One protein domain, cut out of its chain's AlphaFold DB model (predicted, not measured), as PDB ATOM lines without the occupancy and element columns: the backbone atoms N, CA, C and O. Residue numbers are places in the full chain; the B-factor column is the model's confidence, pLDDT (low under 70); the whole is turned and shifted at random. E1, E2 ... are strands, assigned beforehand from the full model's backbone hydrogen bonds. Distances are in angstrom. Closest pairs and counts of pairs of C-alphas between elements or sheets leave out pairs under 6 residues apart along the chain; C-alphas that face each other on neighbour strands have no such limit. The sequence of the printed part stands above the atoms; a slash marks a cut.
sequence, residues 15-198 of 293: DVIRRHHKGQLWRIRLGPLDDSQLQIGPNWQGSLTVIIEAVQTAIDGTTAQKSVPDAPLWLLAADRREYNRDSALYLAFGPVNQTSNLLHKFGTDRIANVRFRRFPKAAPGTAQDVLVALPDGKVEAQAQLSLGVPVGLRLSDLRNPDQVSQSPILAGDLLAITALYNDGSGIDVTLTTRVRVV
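What this domain is: This is residues 15 to 198 of the 293 residues of an uncharacterized protein of Loktanella sp. D2R18 (UniProt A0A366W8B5). With little regular structure outside it, a sandwich makes the core: the strongly twisted, branched antiparallel sheet E3 E4 E5 E7 E8 face to face with antiparallel E1-E2-E6, strands crossed at 35 degrees; residues 15 to 72, without named elements, loop beside it, and 39 to 45 stick out. The printed part has 184 residues, 57 in strands E1 to E8, in that order, with no named helix: all strand. It is compact, radius of gyration of the C-alphas 17.3 A, spanning 48 by 41 by 36 A.

Where its parts are: E3 is residues 111 to 119, E4 128 to 133, E5 143 to 146, E7 174 to 182 and E8 188 to 197, 29.0 A long, ending at C-alpha (168.811, 154.637, 167.664). E1, residues 73 to 78, begins at C-alpha (184.203, 178.122, 163.799); E2 is 88 to 96, E6 151 to 154.

How they stand to each other: E4 and E5 lie on one side of E3, E7 on the other side, N 115 and O 178 2.8 A apart. In hairpin E7 and E8, N 177 and O 193 are 2.8 A apart. Between sheets, the closest C-alphas of E1 and E8, Leu 76 and Leu 191, are 6.1 A apart.

The domain as a whole: The printed part has no cut. Links E2 to E3 and E6 to E7 are long. Residues 15 to 71 have pLDDT under 70.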
ATOM      1  N   ASP A  15     195.856 167.957 160.869       32.53
ATOM      2  CA  ASP A  15     196.534 168.747 161.899       32.53
ATOM      3  C   ASP A  15     196.139 168.240 163.289       32.53
ATOM      4  O   ASP A  15     194.975 168.297 163.693       32.53
ATOM      5  N   VAL A  16     197.128 167.754 164.042       31.94
ATOM      6  CA  VAL A  16     196.961 167.311 165.432       31.94
ATOM      7  C   VAL A  16     197.318 168.468 166.362       31.94
ATOM      8  O   VAL A  16     198.491 168.730 166.620       31.94
ATOM      9  N   ILE A  17     196.313 169.148 166.914       33.88
ATOM     10  CA  ILE A  17     196.537 170.186 167.931       33.88
ATOM     11  C   ILE A  17     196.426 169.548 169.321       33.88
ATOM     12  O   ILE A  17     195.353 169.108 169.736       33.88
ATOM     13  N   ARG A  18     197.543 169.485 170.056       28.22
ATOM     14  CA  ARG A  18     197.624 168.940 171.427       28.22
ATOM     15  C   ARG A  18     197.476 170.047 172.479       28.22
ATOM     16  O   ARG A  18     198.154 171.067 172.380       28.22
ATOM     17  N   ARG A  19     196.744 169.786 173.574       31.53
ATOM     18  CA  ARG A  19     197.043 170.379 174.899       31.53
ATOM     19  C   ARG A  19     196.629 169.468 176.072       31.53
ATOM     20  O   ARG A  19     195.555 168.878 176.056       31.53
ATOM     21  N   HIS A  20     197.530 169.354 177.057       31.81
ATOM     22  CA  HIS A  20     197.386 168.737 178.399       31.81
ATOM     23  C   HIS A  20     196.430 169.572 179.290       31.81
ATOM     24  O   HIS A  20     196.270 170.753 179.014       31.81
ATOM     25  N   HIS A  21     195.780 169.118 180.373       32.56
ATOM     26  CA  HIS A  21     195.934 168.001 181.320       32.56
ATOM     27  C   HIS A  21     194.515 167.603 181.826       32.56
ATOM     28  O   HIS A  21     193.664 168.475 181.965       32.56
ATOM     29  N   LYS A  22     194.291 166.322 182.182       32.72
ATOM     30  CA  LYS A  22     193.054 165.737 182.784       32.72
ATOM     31  C   LYS A  22     191.850 165.454 181.859       32.72
ATOM     32  O   LYS A  22     190.698 165.618 182.247       32.72
ATOM     33  N   GLY A  23     192.126 164.910 180.677       31.58
ATOM     34  CA  GLY A  23     191.129 164.320 179.776       31.58
ATOM     35  C   GLY A  23     191.537 164.572 178.333       31.58
ATOM     36  O   GLY A  23     191.664 165.721 177.931       31.58
ATOM     37  N   GLN A  24     191.832 163.523 177.565       29.78
ATOM     38  CA  GLN A  24     192.241 163.698 176.171       29.78
ATOM     39  C   GLN A  24     191.019 164.062 175.322       29.78
ATOM     40  O   GLN A  24     190.152 163.223 175.088       29.78
ATOM     41  N   LEU A  25     190.958 165.315 174.869       32.94
ATOM     42  CA  LEU A  25     190.041 165.757 173.824       32.94
ATOM     43  C   LEU A  25     190.808 165.730 172.497       32.94
ATOM     44  O   LEU A  25     191.818 166.418 172.347       32.94
ATOM     45  N   TRP A  26     190.358 164.913 171.549       32.72
ATOM     46  CA  TRP A  26     190.955 164.845 170.217       32.72
ATOM     47  C   TRP A  26     190.237 165.841 169.310       32.72
ATOM     48  O   TRP A  26     189.044 165.698 169.051       32.72
ATOM     49  N   ARG A  27     190.959 166.859 168.839       37.38
ATOM     50  CA  ARG A  27     190.480 167.778 167.803       37.38
ATOM     51  C   ARG A  27     191.033 167.287 166.471       37.38
ATOM     52  O   ARG A  27     192.241 167.322 166.267       37.38
ATOM     53  N   ILE A  28     190.156 166.782 165.607       36.69
ATOM     54  CA  ILE A  28     190.527 166.286 164.281       36.69
ATOM     55  C   ILE A  28     190.007 167.295 163.260       36.69
ATOM     56  O   ILE A  28     188.796 167.448 163.111       36.69
ATOM     57  N   ARG A  29     190.925 167.997 162.590       37.94
ATOM     58  CA  ARG A  29     190.614 168.814 161.414       37.94
ATOM     59  C   ARG A  29     190.515 167.857 160.228       37.94
ATOM     60  O   ARG A  29     191.496 167.198 159.890       37.94
ATOM     61  N   LEU A  30     189.325 167.726 159.655       35.50
ATOM     62  CA  LEU A  30     189.098 166.949 158.440       35.50
ATOM     63  C   LEU A  30     188.804 167.946 157.319       35.50
ATOM     64  O   LEU A  30     187.938 168.806 157.478       35.50
ATOM     65  N   GLY A  31     189.530 167.847 156.204       33.38
ATOM     66  CA  GLY A  31     189.100 168.486 154.957       33.38
ATOM     67  C   GLY A  31     187.749 167.915 154.493       33.38
ATOM     68  O   GLY A  31     187.248 166.975 155.113       33.38
ATOM     69  N   PRO A  32     187.138 168.440 153.417       35.41
ATOM     70  CA  PRO A  32     185.941 167.845 152.835       35.41
ATOM     71  C   PRO A  32     186.224 166.376 152.517       35.41
ATOM     72  O   PRO A  32     187.071 166.052 151.685       35.41
ATOM     73  N   LEU A  33     185.551 165.502 153.254       37.31
ATOM     74  CA  LEU A  33     185.591 164.066 153.054       37.31
ATOM     75  C   LEU A  33     184.412 163.710 152.165       37.31
ATOM     76  O   LEU A  33     183.281 164.105 152.445       37.31
ATOM     77  N   ASP A  34     184.682 162.953 151.110       38.47
ATOM     78  CA  ASP A  34     183.625 162.201 150.449       38.47
ATOM     79  C   ASP A  34     183.057 161.177 151.451       38.47
ATOM     80  O   ASP A  34     183.798 160.637 152.283       38.47
ATOM     81  N   ASP A  35     181.749 160.908 151.398       35.62
ATOM     82  CA  ASP A  35     181.040 160.019 152.337       35.62
ATOM     83  C   ASP A  35     181.660 158.603 152.380       35.62
ATOM     84  O   ASP A  35     181.512 157.872 153.361       35.62
ATOM     85  N   SER A  36     182.419 158.241 151.340       34.88
ATOM     86  CA  SER A  36     183.180 156.997 151.194       34.88
ATOM     87  C   SER A  36     184.464 156.907 152.044       34.88
ATOM     88  O   SER A  36     184.983 155.806 152.243       34.88
ATOM     89  N   GLN A  37     184.989 158.022 152.568       35.09
ATOM     90  CA  GLN A  37     186.346 158.096 153.144       35.09
ATOM     91  C   GLN A  37     186.412 158.053 154.679       35.09
ATOM     92  O   GLN A  37     187.502 158.003 155.251       35.09
ATOM     93  N   LEU A  38     185.272 158.043 155.374       38.53
ATOM     94  CA  LEU A  38     185.221 158.118 156.837       38.53
ATOM     95  C   LEU A  38     184.892 156.745 157.449       38.53
ATOM     96  O   LEU A  38     183.756 156.466 157.825       38.53
ATOM     97  N   GLN A  39     185.900 155.873 157.562       35.88
ATOM     98  CA  GLN A  39     185.771 154.595 158.272       35.88
ATOM     99  C   GLN A  39     186.230 154.736 159.729       35.88
ATOM    100  O   GLN A  39     187.422 154.805 160.021       35.88
ATOM    101  N   ILE A  40     185.279 154.764 160.666       40.28
ATOM    102  CA  ILE A  40     185.574 154.620 162.098       40.28
ATOM    103  C   ILE A  40     185.629 153.123 162.400       40.28
ATOM    104  O   ILE A  40     184.637 152.416 162.225       40.28
ATOM    105  N   GLY A  41     186.792 152.635 162.835       31.36
ATOM    106  CA  GLY A  41     186.969 151.230 163.191       31.36
ATOM    107  C   GLY A  41     186.014 150.788 164.315       31.36
ATOM    108  O   GLY A  41     185.682 151.593 165.191       31.36
ATOM    109  N   PRO A  42     185.604 149.507 164.347       30.95
ATOM    110  CA  PRO A  42     184.552 149.001 165.240       30.95
ATOM    111  C   PRO A  42     184.872 149.103 166.743       30.95
ATOM    112  O   PRO A  42     183.975 148.958 167.566       30.95
ATOM    113  N   ASN A  43     186.126 149.384 167.109       33.03
ATOM    114  CA  ASN A  43     186.612 149.365 168.492       33.03
ATOM    115  C   ASN A  43     186.839 150.761 169.097       33.03
ATOM    116  O   ASN A  43     187.426 150.884 170.171       33.03
ATOM    117  N   TRP A  44     186.428 151.833 168.418       34.94
ATOM    118  CA  TRP A  44     186.662 153.189 168.905       34.94
ATOM    119  C   TRP A  44     185.582 153.632 169.911       34.94
ATOM    120  O   TRP A  44     184.398 153.683 169.590       34.94
ATOM    121  N   GLN A  45     186.003 153.969 171.138       31.70
ATOM    122  CA  GLN A  45     185.127 154.344 172.266       31.70
ATOM    123  C   GLN A  45     185.174 155.848 172.636       31.70
ATOM    124  O   GLN A  45     184.609 156.254 173.651       31.70
ATOM    125  N   GLY A  46     185.856 156.694 171.851       30.48
ATOM    126  CA  GLY A  46     186.000 158.138 172.127       30.48
ATOM    127  C   GLY A  46     184.770 158.971 171.745       30.48
ATOM    128  O   GLY A  46     183.837 158.439 171.154       30.48
ATOM    129  N   SER A  47     184.757 160.283 172.041       32.47
ATOM    130  CA  SER A  47     183.833 161.246 171.408       32.47
ATOM    131  C   SER A  47     184.515 161.962 170.233       32.47
ATOM    132  O   SER A  47     185.693 162.287 170.324       32.47
ATOM    133  N   LEU A  48     183.805 162.159 169.120       35.00
ATOM    134  CA  LEU A  48     184.290 162.732 167.862       35.00
ATOM    135  C   LEU A  48     183.353 163.887 167.595       35.00
ATOM    136  O   LEU A  48     182.218 163.690 167.162       35.00
ATOM    137  N   THR A  49     183.841 165.071 167.912       36.38
ATOM    138  CA  THR A  49     183.260 166.312 167.434       36.38
ATOM    139  C   THR A  49     183.952 166.594 166.112       36.38
ATOM    140  O   THR A  49     185.148 166.887 166.094       36.38
ATOM    141  N   VAL A  50     183.235 166.429 165.001       36.75
ATOM    142  CA  VAL A  50     183.754 166.835 163.692       36.75
ATOM    143  C   VAL A  50     183.576 168.342 163.604       36.75
ATOM    144  O   VAL A  50     182.459 168.843 163.513       36.75
ATOM    145  N   ILE A  51     184.689 169.058 163.708       37.38
ATOM    146  CA  ILE A  51     184.737 170.507 163.560       37.38
ATOM    147  C   ILE A  51     185.209 170.769 162.133       37.38
ATOM    148  O   ILE A  51     186.367 170.506 161.811       37.38
ATOM    149  N   ILE A  52     184.301 171.235 161.276       38.56
ATOM    150  CA  ILE A  52     184.621 171.619 159.899       38.56
ATOM    151  C   ILE A  52     184.769 173.140 159.893       38.56
ATOM    152  O   ILE A  52     183.820 173.863 160.197       38.56
ATOM    153  N   GLU A  53     185.969 173.627 159.588       34.62
ATOM    154  CA  GLU A  53     186.151 175.031 159.217       34.62
ATOM    155  C   GLU A  53     185.444 175.246 157.879       34.62
ATOM    156  O   GLU A  53     185.622 174.449 156.958       34.62
ATOM    157  N   ALA A  54     184.598 176.277 157.797       34.44
ATOM    158  CA  ALA A  54     183.800 176.553 156.609       34.44
ATOM    159  C   ALA A  54     184.693 176.556 155.355       34.44
ATOM    160  O   ALA A  54     185.656 177.317 155.260       34.44
ATOM    161  N   VAL A  55     184.389 175.667 154.407       34.91
ATOM    162  CA  VAL A  55     185.090 175.593 153.125       34.91
ATOM    163  C   VAL A  55     184.393 176.555 152.175       34.91
ATOM    164  O   VAL A  55     183.227 176.367 151.844       34.91
ATOM    165  N   GLN A  56     185.104 177.589 151.733       31.36
ATOM    166  CA  GLN A  56     184.600 178.501 150.713       31.36
ATOM    167  C   GLN A  56     184.718 177.825 149.339       31.36
ATOM    168  O   GLN A  56     185.816 177.681 148.803       31.36
ATOM    169  N   THR A  57     183.597 177.380 148.771       28.97
ATOM    170  CA  THR A  57     183.540 176.899 147.382       28.97
ATOM    171  C   THR A  57     183.263 178.080 146.456       28.97
ATOM    172  O   THR A  57     182.180 178.655 146.490       28.97
ATOM    173  N   ALA A  58     184.250 178.472 145.642       24.42
ATOM    174  CA  ALA A  58     184.058 179.473 144.595       24.42
ATOM    175  C   ALA A  58     183.150 178.918 143.481       24.42
ATOM    176  O   ALA A  58     183.284 177.759 143.088       24.42
ATOM    177  N   ILE A  59     182.246 179.760 142.976       27.88
ATOM    178  CA  ILE A  59     181.170 179.408 142.030       27.88
ATOM    179  C   ILE A  59     181.703 178.995 140.636       27.88
ATOM    180  O   ILE A  59     181.001 178.326 139.886       27.88
ATOM    181  N   ASP A  60     182.974 179.259 140.319       22.86
ATOM    182  CA  ASP A  60     183.518 179.109 138.958       22.86
ATOM    183  C   ASP A  60     184.232 177.772 138.668       22.86
ATOM    184  O   ASP A  60     185.075 177.679 137.778       22.86
ATOM    185  N   GLY A  61     183.904 176.694 139.386       26.28
ATOM    186  CA  GLY A  61     184.351 175.341 139.010       26.28
ATOM    187  C   GLY A  61     185.838 175.031 139.251       26.28
ATOM    188  O   GLY A  61     186.302 173.945 138.907       26.28
ATOM    189  N   THR A  62     186.582 175.924 139.905       20.98
ATOM    190  CA  THR A  62     187.952 175.676 140.381       20.98
ATOM    191  C   THR A  62     187.934 175.469 141.896       20.98
ATOM    192  O   THR A  62     187.800 176.420 142.665       20.98
ATOM    193  N   THR A  63     188.078 174.223 142.361       26.19
ATOM    194  CA  THR A  63     188.152 173.887 143.795       26.19
ATOM    195  C   THR A  63     189.518 174.276 144.374       26.19
ATOM    196  O   THR A  63     190.363 173.430 144.658       26.19
ATOM    197  N   ALA A  64     189.769 175.573 144.534       23.25
ATOM    198  CA  ALA A  64     190.850 176.054 145.382       23.25
ATOM    199  C   ALA A  64     190.331 176.126 146.826       23.25
ATOM    200  O   ALA A  64     189.550 177.010 147.168       23.25
ATOM    201  N   GLN A  65     190.756 175.189 147.681       31.48
ATOM    202  CA  GLN A  65     190.562 175.293 149.128       31.48
ATOM    203  C   GLN A  65     191.387 176.471 149.648       31.48
ATOM    204  O   GLN A  65     192.587 176.346 149.886       31.48
ATOM    205  N   LYS A  66     190.755 177.630 149.813       32.12
ATOM    206  CA  LYS A  66     191.343 178.741 150.557       32.12
ATOM    207  C   LYS A  66     190.830 178.650 151.989       32.12
ATOM    208  O   LYS A  66     189.690 179.008 152.261       32.12
ATOM    209  N   SER A  67     191.662 178.153 152.903       37.72
ATOM    210  CA  SER A  67     191.433 178.360 154.334       37.72
ATOM    211  C   SER A  67     191.462 179.868 154.575       37.72
ATOM    212  O   SER A  67     192.505 180.490 154.373       37.72
ATOM    213  N   VAL A  68     190.327 180.466 154.928       44.41
ATOM    214  CA  VAL A  68     190.263 181.885 155.290       44.41
ATOM    215  C   VAL A  68     190.727 181.985 156.746       44.41
ATOM    216  O   VAL A  68     190.027 181.478 157.628       44.41
ATOM    217  N   PRO A  69     191.908 182.572 157.026       43.25
ATOM    218  CA  PRO A  69     192.264 182.938 158.390       43.25
ATOM    219  C   PRO A  69     191.162 183.890 158.866       43.25
ATOM    220  O   PRO A  69     190.843 184.824 158.139       43.25
ATOM    221  N   ASP A  70     190.540 183.603 160.008       58.50
ATOM    222  CA  ASP A  70     189.397 184.329 160.601       58.50
ATOM    223  C   ASP A  70     187.984 183.851 160.218       58.50
ATOM    224  O   ASP A  70     186.998 184.458 160.641       58.50
ATOM    225  N   ALA A  71     187.834 182.725 159.510       65.56
ATOM    226  CA  ALA A  71     186.509 182.120 159.361       65.56
ATOM    227  C   ALA A  71     185.936 181.701 160.738       65.56
ATOM    228  O   ALA A  71     186.634 181.047 161.526       65.56
ATOM    229  N   PRO A  72     184.670 182.041 161.049       74.75
ATOM    230  CA  PRO A  72     184.044 181.620 162.293       74.75
ATOM    231  C   PRO A  72     183.994 180.092 162.365       74.75
ATOM    232  O   PRO A  72     183.678 179.406 161.391       74.75
ATOM    233  N   LEU A  73     184.304 179.553 163.542       82.56
ATOM    234  CA  LEU A  73     184.203 178.122 163.799       82.56
ATOM    235  C   LEU A  73     182.730 177.750 163.930       82.56
ATOM    236  O   LEU A  73     182.060 178.344 164.761       82.56
ATOM    237  N   TRP A  74     182.228 176.768 163.186       85.75
ATOM    238  CA  TRP A  74     180.833 176.328 163.294       85.75
ATOM    239  C   TRP A  74     180.715 174.984 164.004       85.75
ATOM    240  O   TRP A  74     181.598 174.130 163.911       85.75
ATOM    241  N   LEU A  75     179.601 174.793 164.705       86.69
ATOM    242  CA  LEU A  75     179.291 173.559 165.410       86.69
ATOM    243  C   LEU A  75     177.839 173.155 165.170       86.69
ATOM    244  O   LEU A  75     176.936 173.979 165.274       86.69
ATOM    245  N   LEU A  76     177.638 171.862 164.911       87.38
ATOM    246  CA  LEU A  76     176.367 171.161 165.049       87.38
ATOM    247  C   LEU A  76     176.548 170.104 166.136       87.38
ATOM    248  O   LEU A  76     177.369 169.198 165.990       87.38
ATOM    249  N   ALA A  77     175.785 170.216 167.212       85.50
ATOM    250  CA  ALA A  77     175.864 169.319 168.351       85.50
ATOM    251  C   ALA A  77     174.510 168.664 168.616       85.50
ATOM    252  O   ALA A  77     173.465 169.298 168.479       85.50
ATOM    253  N   ALA A  78     174.566 167.397 169.019       85.38
ATOM    254  CA  ALA A  78     173.456 166.665 169.608       85.38
ATOM    255  C   ALA A  78     173.779 166.383 171.080       85.38
ATOM    256  O   ALA A  78     174.952 166.221 171.432       85.38
ATOM    257  N   ASP A  79     172.763 166.308 171.939       78.12
ATOM    258  CA  ASP A  79     172.972 166.146 173.380       78.12
ATOM    259  C   ASP A  79     173.587 164.797 173.776       78.12
ATOM    260  O   ASP A  79     174.319 164.682 174.762       78.12
ATOM    261  N   ARG A  80     173.326 163.756 172.990       76.25
ATOM    262  CA  ARG A  80     173.840 162.406 173.217       76.25
ATOM    263  C   ARG A  80     174.073 161.698 171.888       76.25
ATOM    264  O   ARG A  80     173.751 162.183 170.812       76.25
ATOM    265  N   ARG A  81     174.690 160.524 171.971       76.44
ATOM    266  CA  ARG A  81     175.010 159.688 170.802       76.44
ATOM    267  C   ARG A  81     173.986 158.607 170.535       76.44
ATOM    268  O   ARG A  81     173.933 158.092 169.424       76.44
ATOM    269  N   GLU A  82     173.230 158.242 171.558       82.31
ATOM    270  CA  GLU A  82     172.292 157.133 171.536       82.31
ATOM    271  C   GLU A  82     170.949 157.600 172.068       82.31
ATOM    272  O   GLU A  82     170.877 158.217 173.131       82.31
ATOM    273  N   TYR A  83     169.894 157.279 171.335       86.12
ATOM    274  CA  TYR A  83     168.521 157.631 171.665       86.12
ATOM    275  C   TYR A  83     167.651 156.389 171.544       86.12
ATOM    276  O   TYR A  83     167.870 155.568 170.655       86.12
ATOM    277  N   ASN A  84     166.637 156.257 172.394       88.94
ATOM    278  CA  ASN A  84     165.507 155.400 172.043       88.94
ATOM    279  C   ASN A  84     164.499 156.178 171.197       88.94
ATOM    280  O   ASN A  84     164.576 157.402 171.083       88.94
ATOM    281  N   ARG A  85     163.550 155.453 170.607       88.75
ATOM    282  CA  ARG A  85     162.522 156.015 169.722       88.75
ATOM    283  C   ARG A  85     161.693 157.126 170.378       88.75
ATOM    284  O   ARG A  85     161.274 158.051 169.692       88.75
ATOM    285  N   ASP A  86     161.493 157.044 171.688       86.38
ATOM    286  CA  ASP A  86     160.636 157.972 172.431       86.38
ATOM    287  C   ASP A  86     161.412 159.163 173.017       86.38
ATOM    288  O   ASP A  86     160.828 160.072 173.606       86.38
ATOM    289  N   SER A  87     162.739 159.183 172.861       83.19
ATOM    290  CA  SER A  87     163.577 160.267 173.366       83.19
ATOM    291  C   SER A  87     163.402 161.540 172.545       83.19
ATOM    292  O   SER A  87     163.336 161.519 171.313       83.19
ATOM    293  N   ALA A  88     163.448 162.671 173.248       89.31
ATOM    294  CA  ALA A  88     163.767 163.949 172.637       89.31
ATOM    295  C   ALA A  88     165.258 163.985 172.263       89.31
ATOM    296  O   ALA A  88     166.130 163.760 173.106       89.31
ATOM    297  N   LEU A  89     165.520 164.261 170.992       88.75
ATOM    298  CA  LEU A  89     166.797 164.668 170.432       88.75
ATOM    299  C   LEU A  89     166.937 166.176 170.616       88.75
ATOM    300  O   LEU A  89     166.136 166.929 170.066       88.75
ATOM    301  N   TYR A  90     167.945 166.616 171.364       88.81
ATOM    302  CA  TYR A  90     168.271 168.032 171.460       88.81
ATOM    303  C   TYR A  90     169.419 168.370 170.520       88.81
ATOM    304  O   TYR A  90     170.444 167.686 170.507       88.81
ATOM    305  N   LEU A  91     169.234 169.432 169.743       89.56
ATOM    306  CA  LEU A  91     170.197 169.931 168.772       89.56
ATOM    307  C   LEU A  91     170.526 171.387 169.045       89.56
ATOM    308  O   LEU A  91     169.638 172.176 169.361       89.56
ATOM    309  N   ALA A  92     171.783 171.762 168.835       90.19
ATOM    310  CA  ALA A  92     172.149 173.152 168.616       90.19
ATOM    311  C   ALA A  92     173.117 173.288 167.453       90.19
ATOM    312  O   ALA A  92     173.992 172.450 167.236       90.19
ATOM    313  N   PHE A  93     172.961 174.394 166.738       89.56
ATOM    314  CA  PHE A  93     173.809 174.769 165.627       89.56
ATOM    315  C   PHE A  93     174.174 176.245 165.734       89.56
ATOM    316  O   PHE A  93     173.336 177.067 166.105       89.56
ATOM    317  N   GLY A  94     175.412 176.592 165.407       90.88
ATOM    318  CA  GLY A  94     175.842 177.982 165.340       90.88
ATOM    319  C   GLY A  94     177.356 178.136 165.359       90.88
ATOM    320  O   GLY A  94     178.083 177.145 165.491       90.88
ATOM    321  N   PRO A  95     177.847 179.375 165.236       89.50
ATOM    322  CA  PRO A  95     179.258 179.652 165.363       89.50
ATOM    323  C   PRO A  95     179.679 179.604 166.836       89.50
ATOM    324  O   PRO A  95     178.921 179.945 167.747       89.50
ATOM    325  N   VAL A  96     180.910 179.180 167.064       85.00
ATOM    326  CA  VAL A  96     181.546 179.022 168.364       85.00
ATOM    327  C   VAL A  96     182.458 180.216 168.598       85.00
ATOM    328  O   VAL A  96     183.310 180.547 167.772       85.00
ATOM    329  N   ASN A  97     182.306 180.854 169.752       83.56
ATOM    330  CA  ASN A  97     183.242 181.865 170.209       83.56
ATOM    331  C   ASN A  97     184.581 181.186 170.540       83.56
ATOM    332  O   ASN A  97     184.642 180.325 171.415       83.56
ATOM    333  N   GLN A  98     185.655 181.569 169.849       78.25
ATOM    334  CA  GLN A  98     186.962 180.915 169.982       78.25
ATOM    335  C   GLN A  98     187.595 181.081 171.375       78.25
ATOM    336  O   GLN A  98     188.397 180.243 171.785       78.25
ATOM    337  N   THR A  99     187.221 182.125 172.119       79.25
ATOM    338  CA  THR A  99     187.731 182.387 173.471       79.25
ATOM    339  C   THR A  99     186.997 181.550 174.514       79.25
ATOM    340  O   THR A  99     187.632 180.912 175.350       79.25
ATOM    341  N   SER A 100     185.660 181.525 174.475       79.62
ATOM    342  CA  SER A 100     184.855 180.803 175.472       79.62
ATOM    343  C   SER A 100     184.577 179.344 175.106       79.62
ATOM    344  O   SER A 100     184.207 178.560 175.975       79.62
ATOM    345  N   ASN A 101     184.765 178.961 173.840       77.88
ATOM    346  CA  ASN A 101     184.305 177.697 173.254       77.88
ATOM    347  C   ASN A 101     182.790 177.460 173.405       77.88
ATOM    348  O   ASN A 101     182.332 176.320 173.362       77.88
ATOM    349  N   LEU A 102     182.008 178.531 173.569       82.06
ATOM    350  CA  LEU A 102     180.551 178.468 173.652       82.06
ATOM    351  C   LEU A 102     179.910 178.860 172.323       82.06
ATOM    352  O   LEU A 102     180.469 179.649 171.557       82.06
ATOM    353  N   LEU A 103     178.709 178.343 172.069       84.06
ATOM    354  CA  LEU A 103     177.895 178.774 170.938       84.06
ATOM    355  C   LEU A 103     177.502 180.241 171.110       84.06
ATOM    356  O   LEU A 103     176.944 180.639 172.137       84.06
ATOM    357  N   HIS A 104     177.763 181.041 170.084       86.50
ATOM    358  CA  HIS A 104     177.304 182.415 170.044       86.50
ATOM    359  C   HIS A 104     175.779 182.431 169.899       86.50
ATOM    360  O   HIS A 104     175.221 181.817 168.987       86.50
ATOM    361  N   LYS A 105     175.099 183.126 170.814       80.38
ATOM    362  CA  LYS A 105     173.643 183.268 170.771       80.38
ATOM    363  C   LYS A 105     173.287 184.371 169.784       80.38
ATOM    364  O   LYS A 105     173.724 185.506 169.961       80.38
ATOM    365  N   PHE A 106     172.480 184.048 168.785       80.31
ATOM    366  CA  PHE A 106     171.848 185.055 167.938       80.31
ATOM    367  C   PHE A 106     170.387 185.241 168.348       80.31
ATOM    368  O   PHE A 106     169.859 184.496 169.181       80.31
ATOM    369  N   GLY A 107     169.748 186.271 167.795       71.88
ATOM    370  CA  GLY A 107     168.297 186.391 167.844       71.88
ATOM    371  C   GLY A 107     167.617 185.236 167.100       71.88
ATOM    372  O   GLY A 107     168.257 184.401 166.458       71.88
ATOM    373  N   THR A 108     166.292 185.181 167.188       77.38
ATOM    374  CA  THR A 108     165.468 184.177 166.491       77.38
ATOM    375  C   THR A 108     165.356 184.430 164.983       77.38
ATOM    376  O   THR A 108     164.729 183.652 164.277       77.38
ATOM    377  N   ASP A 109     165.954 185.515 164.493       83.88
ATOM    378  CA  ASP A 109     165.982 185.960 163.102       83.88
ATOM    379  C   ASP A 109     166.965 185.163 162.231       83.88
ATOM    380  O   ASP A 109     166.808 185.108 161.012       83.88
ATOM    381  N   ARG A 110     167.963 184.509 162.838       89.25
ATOM    382  CA  ARG A 110     168.932 183.674 162.116       89.25
ATOM    383  C   ARG A 110     168.569 182.202 162.231       89.25
ATOM    384  O   ARG A 110     168.711 181.604 163.299       89.25
ATOM    385  N   ILE A 111     168.133 181.629 161.113       92.44
ATOM    386  CA  ILE A 111     167.568 180.280 161.046       92.44
ATOM    387  C   ILE A 111     168.400 179.410 160.101       92.44
ATOM    388  O   ILE A 111     168.650 179.774 158.955       92.44
ATOM    389  N   ALA A 112     168.809 178.242 160.585       93.38
ATOM    390  CA  ALA A 112     169.370 177.154 159.797       93.38
ATOM    391  C   ALA A 112     168.287 176.122 159.466       93.38
ATOM    392  O   ALA A 112     167.414 175.844 160.284       93.38
ATOM    393  N   ASN A 113     168.372 175.497 158.298       95.38
ATOM    394  CA  ASN A 113     167.496 174.393 157.927       95.38
ATOM    395  C   ASN A 113     168.149 173.062 158.297       95.38
ATOM    396  O   ASN A 113     169.295 172.804 157.934       95.38
ATOM    397  N   VAL A 114     167.417 172.190 158.981       94.62
ATOM    398  CA  VAL A 114     167.915 170.899 159.459       94.62
ATOM    399  C   VAL A 114     167.215 169.767 158.721       94.62
ATOM    400  O   VAL A 114     165.994 169.659 158.760       94.62
ATOM    401  N   ARG A 115     167.992 168.914 158.052       95.75
ATOM    402  CA  ARG A 115     167.527 167.708 157.355       95.75
ATOM    403  C   ARG A 115     167.885 166.454 158.131       95.75
ATOM    404  O   ARG A 115     168.937 166.389 158.765       95.75
ATOM    405  N   PHE A 116     167.039 165.439 157.998       95.56
ATOM    406  CA  PHE A 116     167.222 164.139 158.626       95.56
ATOM    407  C   PHE A 116     167.310 163.049 157.562       95.56
ATOM    408  O   PHE A 116     166.469 162.971 156.670       95.56
ATOM    409  N   ARG A 117     168.317 162.182 157.685       95.50
ATOM    410  CA  ARG A 117     168.432 160.954 156.896       95.50
ATOM    411  C   ARG A 117     168.593 159.756 157.800       95.50
ATOM    412  O   ARG A 117     169.464 159.730 158.667       95.50
ATOM    413  N   ARG A 118     167.788 158.734 157.563       94.88
ATOM    414  CA  ARG A 118     167.872 157.447 158.238       94.88
ATOM    415  C   ARG A 118     168.723 156.488 157.415       94.88
ATOM    416  O   ARG A 118     168.553 156.380 156.208       94.88
ATOM    417  N   PHE A 119     169.576 155.743 158.095       94.06
ATOM    418  CA  PHE A 119     170.306 154.595 157.573       94.06
ATOM    419  C   PHE A 119     169.775 153.353 158.299       94.06
ATOM    420  O   PHE A 119     170.131 153.135 159.467       94.06
ATOM    421  N   PRO A 120     168.869 152.580 157.673       93.44
ATOM    422  CA  PRO A 120     168.235 151.440 158.317       93.44
ATOM    423  C   PRO A 120     169.244 150.334 158.628       93.44
ATOM    424  O   PRO A 120     170.054 149.972 157.775       93.44
ATOM    425  N   LYS A 121     169.140 149.705 159.804       92.06
ATOM    426  CA  LYS A 121     169.971 148.525 160.121       92.06
ATOM    427  C   LYS A 121     169.757 147.382 159.121       92.06
ATOM    428  O   LYS A 121     170.699 146.667 158.796       92.06
ATOM    429  N   ALA A 122     168.515 147.199 158.670       88.94
ATOM    430  CA  ALA A 122     168.132 146.128 157.752       88.94
ATOM    431  C   ALA A 122     168.661 146.331 156.319       88.94
ATOM    432  O   ALA A 122     168.725 145.368 155.562       88.94
ATOM    433  N   ALA A 123     169.057 147.557 155.962       87.44
ATOM    434  CA  ALA A 123     169.619 147.902 154.659       87.44
ATOM    435  C   ALA A 123     170.847 148.821 154.834       87.44
ATOM    436  O   ALA A 123     170.767 150.025 154.566       87.44
ATOM    437  N   PRO A 124     171.980 148.287 155.332       80.50
ATOM    438  CA  PRO A 124     173.182 149.081 155.557       80.50
ATOM    439  C   PRO A 124     173.644 149.769 154.268       80.50
ATOM    440  O   PRO A 124     173.758 149.133 153.225       80.50
ATOM    441  N   GLY A 125     173.930 151.069 154.348       78.00
ATOM    442  CA  GLY A 125     174.404 151.868 153.212       78.00
ATOM    443  C   GLY A 125     173.306 152.561 152.401       78.00
ATOM    444  O   GLY A 125     173.615 153.483 151.654       78.00
ATOM    445  N   THR A 126     172.030 152.209 152.584       88.38
ATOM    446  CA  THR A 126     170.918 152.947 151.969       88.38
ATOM    447  C   THR A 126     170.474 154.086 152.884       88.38
ATOM    448  O   THR A 126     169.979 153.851 153.984       88.38
ATOM    449  N   ALA A 127     170.644 155.327 152.428       91.44
ATOM    450  CA  ALA A 127     170.092 156.498 153.100       91.44
ATOM    451  C   ALA A 127     168.643 156.732 152.652       91.44
ATOM    452  O   ALA A 127     168.339 156.662 151.465       91.44
ATOM    453  N   GLN A 128     167.764 157.034 153.601       93.94
ATOM    454  CA  GLN A 128     166.373 157.413 153.368       93.94
ATOM    455  C   GLN A 128     166.151 158.806 153.949       93.94
ATOM    456  O   GLN A 128     166.453 159.024 155.124       93.94
ATOM    457  N   ASP A 129     165.638 159.739 153.152       94.12
ATOM    458  CA  ASP A 129     165.224 161.041 153.674       94.12
ATOM    459  C   ASP A 129     164.028 160.865 154.618       94.12
ATOM    460  O   ASP A 129     163.181 159.987 154.442       94.12
ATOM    461  N   VAL A 130     163.989 161.688 155.662       94.88
ATOM    462  CA  VAL A 130     162.968 161.625 156.705       94.88
ATOM    463  C   VAL A 130     162.382 163.015 156.897       94.88
ATOM    464  O   VAL A 130     163.116 163.996 157.005       94.88
ATOM    465  N   LEU A 131     161.056 163.087 156.942       95.19
ATOM    466  CA  LEU A 131     160.328 164.327 157.184       95.19
ATOM    467  C   LEU A 131     160.143 164.556 158.688       95.19
ATOM    468  O   LEU A 131     160.253 163.629 159.493       95.19
ATOM    469  N   VAL A 132     159.823 165.786 159.066       93.75
ATOM    470  CA  VAL A 132     159.577 166.211 160.444       93.75
ATOM    471  C   VAL A 132     158.118 166.614 160.585       93.75
ATOM    472  O   VAL A 132     157.660 167.501 159.870       93.75
ATOM    473  N   ALA A 133     157.394 165.986 161.510       93.19
ATOM    474  CA  ALA A 133     156.084 166.459 161.929       93.19
ATOM    475  C   ALA A 133     156.237 167.614 162.928       93.19
ATOM    476  O   ALA A 133     156.911 167.482 163.951       93.19
ATOM    477  N   LEU A 134     155.611 168.744 162.621       88.38
ATOM    478  CA  LEU A 134     155.588 169.942 163.449       88.38
ATOM    479  C   LEU A 134     154.407 169.908 164.438       88.38
ATOM    480  O   LEU A 134     153.436 169.178 164.220       88.38
ATOM    481  N   PRO A 135     154.442 170.716 165.517       84.94
ATOM    482  CA  PRO A 135     153.356 170.773 166.499       84.94
ATOM    483  C   PRO A 135     151.990 171.176 165.924       84.94
ATOM    484  O   PRO A 135     150.965 170.825 166.500       84.94
ATOM    485  N   ASP A 136     151.963 171.893 164.795       87.25
ATOM    486  CA  ASP A 136     150.735 172.272 164.083       87.25
ATOM    487  C   ASP A 136     150.183 171.148 163.180       87.25
ATOM    488  O   ASP A 136     149.196 171.344 162.471       87.25
ATOM    489  N   GLY A 137     150.807 169.964 163.206       85.81
ATOM    490  CA  GLY A 137     150.424 168.794 162.422       85.81
ATOM    491  C   GLY A 137     150.966 168.789 160.993       85.81
ATOM    492  O   GLY A 137     150.766 167.802 160.281       85.81
ATOM    493  N   LYS A 138     151.667 169.845 160.556       90.38
ATOM    494  CA  LYS A 138     152.325 169.853 159.246       90.38
ATOM    495  C   LYS A 138     153.521 168.922 159.232       90.38
ATOM    496  O   LYS A 138     154.127 168.638 160.262       90.38
ATOM    497  N   VAL A 139     153.871 168.465 158.038       92.00
ATOM    498  CA  VAL A 139     155.033 167.613 157.821       92.00
ATOM    499  C   VAL A 139     155.931 168.275 156.795       92.00
ATOM    500  O   VAL A 139     155.505 168.553 155.677       92.00
ATOM    501  N   GLU A 140     157.170 168.535 157.190       94.75
ATOM    502  CA  GLU A 140     158.137 169.277 156.388       94.75
ATOM    503  C   GLU A 140     159.401 168.452 156.151       94.75
ATOM    504  O   GLU A 140     159.798 167.622 156.967       94.75
ATOM    505  N   ALA A 141     160.077 168.690 155.026       93.38
ATOM    506  CA  ALA A 141     161.354 168.038 154.725       93.38
ATOM    507  C   ALA A 141     162.515 168.552 155.594       93.38
ATOM    508  O   ALA A 141     163.610 167.985 155.579       93.38
ATOM    509  N   GLN A 142     162.305 169.663 156.302       93.25
ATOM    510  CA  GLN A 142     163.316 170.342 157.097       93.25
ATOM    511  C   GLN A 142     162.704 170.856 158.398       93.25
ATOM    512  O   GLN A 142     161.562 171.293 158.412       93.25
ATOM    513  N   ALA A 143     163.483 170.837 159.476       92.75
ATOM    514  CA  ALA A 143     163.184 171.591 160.689       92.75
ATOM    515  C   ALA A 143     163.953 172.919 160.691       92.75
ATOM    516  O   ALA A 143     165.017 173.026 160.079       92.75
ATOM    517  N   GLN A 144     163.450 173.912 161.423       93.19
ATOM    518  CA  GLN A 144     164.091 175.221 161.547       93.19
ATOM    519  C   GLN A 144     164.857 175.371 162.872       93.19
ATOM    520  O   GLN A 144     164.303 175.265 163.964       93.19
ATOM    521  N   LEU A 145     166.166 175.562 162.715       91.50
ATOM    522  CA  LEU A 145     167.247 175.823 163.664       91.50
ATOM    523  C   LEU A 145     167.537 177.294 164.006       91.50
ATOM    524  O   LEU A 145     168.368 177.859 163.302       91.50
ATOM    525  N   SER A 146     167.005 177.926 165.058       93.00
ATOM    526  CA  SER A 146     167.553 179.239 165.475       93.00
ATOM    527  C   SER A 146     169.008 179.114 165.960       93.00
ATOM    528  O   SER A 146     169.323 178.266 166.798       93.00
ATOM    529  N   LEU A 147     169.908 179.967 165.458       91.31
ATOM    530  CA  LEU A 147     171.340 179.858 165.756       91.31
ATOM    531  C   LEU A 147     171.661 180.064 167.244       91.31
ATOM    532  O   LEU A 147     171.297 181.068 167.859       91.31
ATOM    533  N   GLY A 148     172.418 179.125 167.815       86.25
ATOM    534  CA  GLY A 148     172.847 179.154 169.212       86.25
ATOM    535  C   GLY A 148     171.723 178.892 170.221       86.25
ATOM    536  O   GLY A 148     171.926 179.107 171.416       86.25
ATOM    537  N   VAL A 149     170.551 178.431 169.774       90.12
ATOM    538  CA  VAL A 149     169.421 178.066 170.637       90.12
ATOM    539  C   VAL A 149     169.188 176.557 170.548       90.12
ATOM    540  O   VAL A 149     168.931 176.059 169.458       90.12
ATOM    541  N   PRO A 150     169.274 175.805 171.661       88.56
ATOM    542  CA  PRO A 150     168.916 174.392 171.678       88.56
ATOM    543  C   PRO A 150     167.447 174.167 171.316       88.56
ATOM    544  O   PRO A 150     166.570 174.799 171.903       88.56
ATOM    545  N   VAL A 151     167.173 173.222 170.421       89.00
ATOM    546  CA  VAL A 151     165.811 172.778 170.088       89.00
ATOM    547  C   VAL A 151     165.693 171.283 170.338       89.00
ATOM    548  O   VAL A 151     166.593 170.517 170.002       89.00
ATOM    549  N   GLY A 152     164.581 170.879 170.949       90.44
ATOM    550  CA  GLY A 152     164.222 169.480 171.153       90.44
ATOM    551  C   GLY A 152     163.249 168.999 170.080       90.44
ATOM    552  O   GLY A 152     162.265 169.675 169.794       90.44
ATOM    553  N   LEU A 153     163.497 167.815 169.530       91.06
ATOM    554  CA  LEU A 153     162.631 167.126 168.574       91.06
ATOM    555  C   LEU A 153     162.486 165.668 169.004       91.06
ATOM    556  O   LEU A 153     163.488 165.018 169.292       91.06
ATOM    557  N   ARG A 154     161.271 165.115 169.066       91.81
ATOM    558  CA  ARG A 154     161.130 163.689 169.395       91.81
ATOM    559  C   ARG A 154     161.410 162.853 168.158       91.81
ATOM    560  O   ARG A 154     160.923 163.155 167.073       91.81
ATOM    561  N   LEU A 155     162.137 161.748 168.312       92.19
ATOM    562  CA  LEU A 155     162.350 160.823 167.189       92.19
ATOM    563  C   LEU A 155     161.035 160.170 166.719       92.19
ATOM    564  O   LEU A 155     160.910 159.758 165.562       92.19
ATOM    565  N   SER A 156     160.025 160.135 167.591       91.56
ATOM    566  CA  SER A 156     158.649 159.769 167.257       91.56
ATOM    567  C   SER A 156     157.963 160.742 166.301       91.56
ATOM    568  O   SER A 156     156.961 160.353 165.713       91.56
ATOM    569  N   ASP A 157     158.467 161.967 166.129       93.00
ATOM    570  CA  ASP A 157     157.877 163.010 165.274       93.00
ATOM    571  C   ASP A 157     158.441 162.969 163.848       93.00
ATOM    572  O   ASP A 157     157.915 163.592 162.932       93.00
ATOM    573  N   LEU A 158     159.470 162.157 163.619       94.50
ATOM    574  CA  LEU A 158     159.991 161.886 162.287       94.50
ATOM    575  C   LEU A 158     159.000 161.048 161.466       94.50
ATOM    576  O   LEU A 158     158.265 160.239 162.033       94.50
ATOM    577  N   ARG A 159     158.950 161.233 160.143       94.81
ATOM    578  CA  ARG A 159     157.995 160.578 159.227       94.81
ATOM    579  C   ARG A 159     158.669 160.072 157.963       94.81
ATOM    580  O   ARG A 159     159.602 160.689 157.459       94.81
ATOM    581  N   ASN A 160     158.173 158.957 157.436       90.88
ATOM    582  CA  ASN A 160     158.569 158.494 156.113       90.88
ATOM    583  C   ASN A 160     157.876 159.376 155.055       90.88
ATOM    584  O   ASN A 160     156.661 159.559 155.177       90.88
ATOM    585  N   PRO A 161     158.589 159.895 154.037       87.44
ATOM    586  CA  PRO A 161     157.964 160.566 152.898       87.44
ATOM    587  C   PRO A 161     156.806 159.781 152.272       87.44
ATOM    588  O   PRO A 161     155.784 160.373 151.934       87.44
ATOM    589  N   ASP A 162     156.924 158.451 152.206       85.38
ATOM    590  CA  ASP A 162     155.916 157.581 151.588       85.38
ATOM    591  C   ASP A 162     154.784 157.183 152.554       85.38
ATOM    592  O   ASP A 162     153.711 156.749 152.135       85.38
ATOM    593  N   GLN A 163     155.021 157.283 153.869       83.19
ATOM    594  CA  GLN A 163     154.110 156.817 154.920       83.19
ATOM    595  C   GLN A 163     154.139 157.760 156.127       83.19
ATOM    596  O   GLN A 163     154.859 157.562 157.108       83.19
ATOM    597  N   VAL A 164     153.299 158.789 156.062       82.19
ATOM    598  CA  VAL A 164     153.285 159.912 157.015       82.19
ATOM    599  C   VAL A 164     152.583 159.576 158.346       82.19
ATOM    600  O   VAL A 164     152.604 160.359 159.292       82.19
ATOM    601  N   SER A 165     151.966 158.400 158.473       79.56
ATOM    602  CA  SER A 165     151.206 158.021 159.673       79.56
ATOM    603  C   SER A 165     152.068 157.493 160.823       79.56
ATOM    604  O   SER A 165     151.615 157.499 161.968       79.56
ATOM    605  N   GLN A 166     153.301 157.045 160.561       82.75
ATOM    606  CA  GLN A 166     154.171 156.462 161.585       82.75
ATOM    607  C   GLN A 166     155.625 156.906 161.443       82.75
ATOM    608  O   GLN A 166     156.120 157.176 160.349       82.75
ATOM    609  N   SER A 167     156.333 156.945 162.576       88.50
ATOM    610  CA  SER A 167     157.774 157.187 162.565       88.50
ATOM    611  C   SER A 167     158.521 155.976 162.006       88.50
ATOM    612  O   SER A 167     158.354 154.882 162.561       88.50
ATOM    613  N   PRO A 168     159.367 156.159 160.968       91.88
ATOM    614  CA  PRO A 168     160.136 155.077 160.355       91.88
ATOM    615  C   PRO A 168     161.304 154.619 161.232       91.88
ATOM    616  O   PRO A 168     162.013 153.686 160.873       91.88
ATOM    617  N   ILE A 169     161.547 155.299 162.351       93.44
ATOM    618  CA  ILE A 169     162.721 155.106 163.186       93.44
ATOM    619  C   ILE A 169     162.588 153.835 164.026       93.44
ATOM    620  O   ILE A 169     161.663 153.704 164.832       93.44
ATOM    621  N   LEU A 170     163.545 152.919 163.868       93.88
ATOM    622  CA  LEU A 170     163.631 151.656 164.595       93.88
ATOM    623  C   LEU A 170     164.950 151.542 165.366       93.88
ATOM    624  O   LEU A 170     165.964 152.159 165.040       93.88
ATOM    625  N   ALA A 171     164.946 150.702 166.401       93.50
ATOM    626  CA  ALA A 171     166.160 150.364 167.127       93.50
ATOM    627  C   ALA A 171     167.191 149.689 166.203       93.50
ATOM    628  O   ALA A 171     166.883 148.752 165.468       93.50
ATOM    629  N   GLY A 172     168.439 150.141 166.292       91.50
ATOM    630  CA  GLY A 172     169.553 149.725 165.447       91.50
ATOM    631  C   GLY A 172     169.866 150.692 164.305       91.50
ATOM    632  O   GLY A 172     170.967 150.609 163.761       91.50
ATOM    633  N   ASP A 173     168.950 151.601 163.966       94.06
ATOM    634  CA  ASP A 173     169.152 152.571 162.892       94.06
ATOM    635  C   ASP A 173     170.203 153.629 163.261       94.06
ATOM    636  O   ASP A 173     170.467 153.917 164.434       94.06
ATOM    637  N   LEU A 174     170.790 154.241 162.234       92.12
ATOM    638  CA  LEU A 174     171.645 155.415 162.364       92.12
ATOM    639  C   LEU A 174     170.937 156.611 161.726       92.12
ATOM    640  O   LEU A 174     170.477 156.535 160.590       92.12
ATOM    641  N   LEU A 175     170.846 157.718 162.452       93.19
ATOM    642  CA  LEU A 175     170.225 158.951 161.986       93.19
ATOM    643  C   LEU A 175     171.319 159.988 161.728       93.19
ATOM    644  O   LEU A 175     172.038 160.372 162.650       93.19
ATOM    645  N   ALA A 176     171.459 160.427 160.479       92.75
ATOM    646  CA  ALA A 176     172.269 161.580 160.118       92.75
ATOM    647  C   ALA A 176     171.414 162.846 160.132       92.75
ATOM    648  O   ALA A 176     170.276 162.856 159.661       92.75
ATOM    649  N   ILE A 177     171.983 163.904 160.686       92.56
ATOM    650  CA  ILE A 177     171.325 165.179 160.933       92.56
ATOM    651  C   ILE A 177     172.221 166.236 160.316       92.56
ATOM    652  O   ILE A 177     173.367 166.385 160.741       92.56
ATOM    653  N   THR A 178     171.713 166.943 159.315       92.62
ATOM    654  CA  THR A 178     172.486 167.918 158.547       92.62
ATOM    655  C   THR A 178     171.883 169.301 158.721       92.62
ATOM    656  O   THR A 178     170.737 169.517 158.338       92.62
ATOM    657  N   ALA A 179     172.651 170.237 159.273       92.12
ATOM    658  CA  ALA A 179     172.294 171.649 159.336       92.12
ATOM    659  C   ALA A 179     172.870 172.387 158.123       92.12
ATOM    660  O   ALA A 179     174.047 172.224 157.798       92.12
ATOM    661  N   LEU A 180     172.024 173.184 157.478       92.88
ATOM    662  CA  LEU A 180     172.311 174.007 156.310       92.88
ATOM    663  C   LEU A 180     172.019 175.464 156.671       92.88
ATOM    664  O   LEU A 180     170.894 175.789 157.057       92.88
ATOM    665  N   TYR A 181     173.005 176.340 156.541       91.88
ATOM    666  CA  TYR A 181     172.852 177.759 156.836       91.88
ATOM    667  C   TYR A 181     173.615 178.603 155.827       91.88
ATOM    668  O   TYR A 181     174.772 178.316 155.546       91.88
ATOM    669  N   ASN A 182     172.975 179.652 155.321       89.06
ATOM    670  CA  ASN A 182     173.622 180.675 154.511       89.06
ATOM    671  C   ASN A 182     173.712 181.944 155.361       89.06
ATOM    672  O   ASN A 182     172.700 182.416 155.883       89.06
ATOM    673  N   ASP A 183     174.915 182.480 155.530       79.50
ATOM    674  CA  ASP A 183     175.149 183.636 156.399       79.50
ATOM    675  C   ASP A 183     174.895 184.996 155.721       79.50
ATOM    676  O   ASP A 183     175.135 186.045 156.320       79.50
ATOM    677  N   GLY A 184     174.400 184.985 154.480       79.38
ATOM    678  CA  GLY A 184     174.158 186.165 153.655       79.38
ATOM    679  C   GLY A 184     175.424 186.765 153.037       79.38
ATOM    680  O   GLY A 184     175.318 187.630 152.172       79.38
ATOM    681  N   SER A 185     176.615 186.296 153.425       75.31
ATOM    682  CA  SER A 185     177.898 186.716 152.846       75.31
ATOM    683  C   SER A 185     178.305 185.885 151.621       75.31
ATOM    684  O   SER A 185     179.379 186.083 151.055       75.31
ATOM    685  N   GLY A 186     177.438 184.956 151.199       73.38
ATOM    686  CA  GLY A 186     177.730 183.971 150.157       73.38
ATOM    687  C   GLY A 186     178.463 182.732 150.679       73.38
ATOM    688  O   GLY A 186     178.925 181.927 149.874       73.38
ATOM    689  N   ILE A 187     178.581 182.569 152.002       72.94
ATOM    690  CA  ILE A 187     179.134 181.364 152.621       72.94
ATOM    691  C   ILE A 187     177.982 180.439 153.019       72.94
ATOM    692  O   ILE A 187     177.147 180.773 153.863       72.94
ATOM    693  N   ASP A 188     177.986 179.243 152.433       84.06
ATOM    694  CA  ASP A 188     177.105 178.148 152.825       84.06
ATOM    695  C   ASP A 188     177.804 177.247 153.847       84.06
ATOM    696  O   ASP A 188     178.839 176.629 153.588       84.06
ATOM    697  N   VAL A 189     177.206 177.140 155.026       85.25
ATOM    698  CA  VAL A 189     177.646 176.263 156.104       85.25
ATOM    699  C   VAL A 189     176.796 175.001 156.082       85.25
ATOM    700  O   VAL A 189     175.586 175.042 156.298       85.25
ATOM    701  N   THR A 190     177.450 173.862 155.859       89.44
ATOM    702  CA  THR A 190     176.828 172.536 155.921       89.44
ATOM    703  C   THR A 190     177.562 171.675 156.938       89.44
ATOM    704  O   THR A 190     178.722 171.327 156.732       89.44
ATOM    705  N   LEU A 191     176.889 171.302 158.027       85.44
ATOM    706  CA  LEU A 191     177.440 170.401 159.044       85.44
ATOM    707  C   LEU A 191     176.544 169.185 159.215       85.44
ATOM    708  O   LEU A 191     175.327 169.322 159.263       85.44
ATOM    709  N   THR A 192     177.146 168.005 159.358       88.25
ATOM    710  CA  THR A 192     176.418 166.757 159.610       88.25
ATOM    711  C   THR A 192     176.905 166.098 160.893       88.25
ATOM    712  O   THR A 192     178.104 165.917 161.092       88.25
ATOM    713  N   THR A 193     175.968 165.690 161.743       84.88
ATOM    714  CA  THR A 193     176.215 164.815 162.894       84.88
ATOM    715  C   THR A 193     175.415 163.524 162.754       84.88
ATOM    716  O   THR A 193     174.473 163.447 161.963       84.88
ATOM    717  N   ARG A 194     175.806 162.478 163.482       87.31
ATOM    718  CA  ARG A 194     175.168 161.159 163.419       87.31
ATOM    719  C   ARG A 194     174.878 160.645 164.822       87.31
ATOM    720  O   ARG A 194     175.740 160.705 165.697       87.31
ATOM    721  N   VAL A 195     173.681 160.100 165.009       85.94
ATOM    722  CA  VAL A 195     173.218 159.527 166.276       85.94
ATOM    723  C   VAL A 195     172.652 158.132 166.042       85.94
ATOM    724  O   VAL A 195     172.080 157.849 164.991       85.94
ATOM    725  N   ARG A 196     172.832 157.231 167.006       88.06
ATOM    726  CA  ARG A 196     172.335 155.857 166.942       88.06
ATOM    727  C   ARG A 196     170.986 155.758 167.639       88.06
ATOM    728  O   ARG A 196     170.797 156.299 168.727       88.06
ATOM    729  N   VAL A 197     170.075 155.009 167.039       90.44
ATOM    730  CA  VAL A 197     168.811 154.637 167.664       90.44
ATOM    731  C   VAL A 197     168.975 153.254 168.275       90.44
ATOM    732  O   VAL A 197     169.445 152.328 167.621       90.44
ATOM    733  N   VAL A 198     168.620 153.091 169.541       89.88
ATOM    734  CA  VAL A 198     168.798 151.853 170.308       89.88
ATOM    735  C   VAL A 198     167.514 151.508 171.058       89.88
ATOM    736  O   VAL A 198     166.708 152.385 171.353       89.88
TER     737      VAL A 198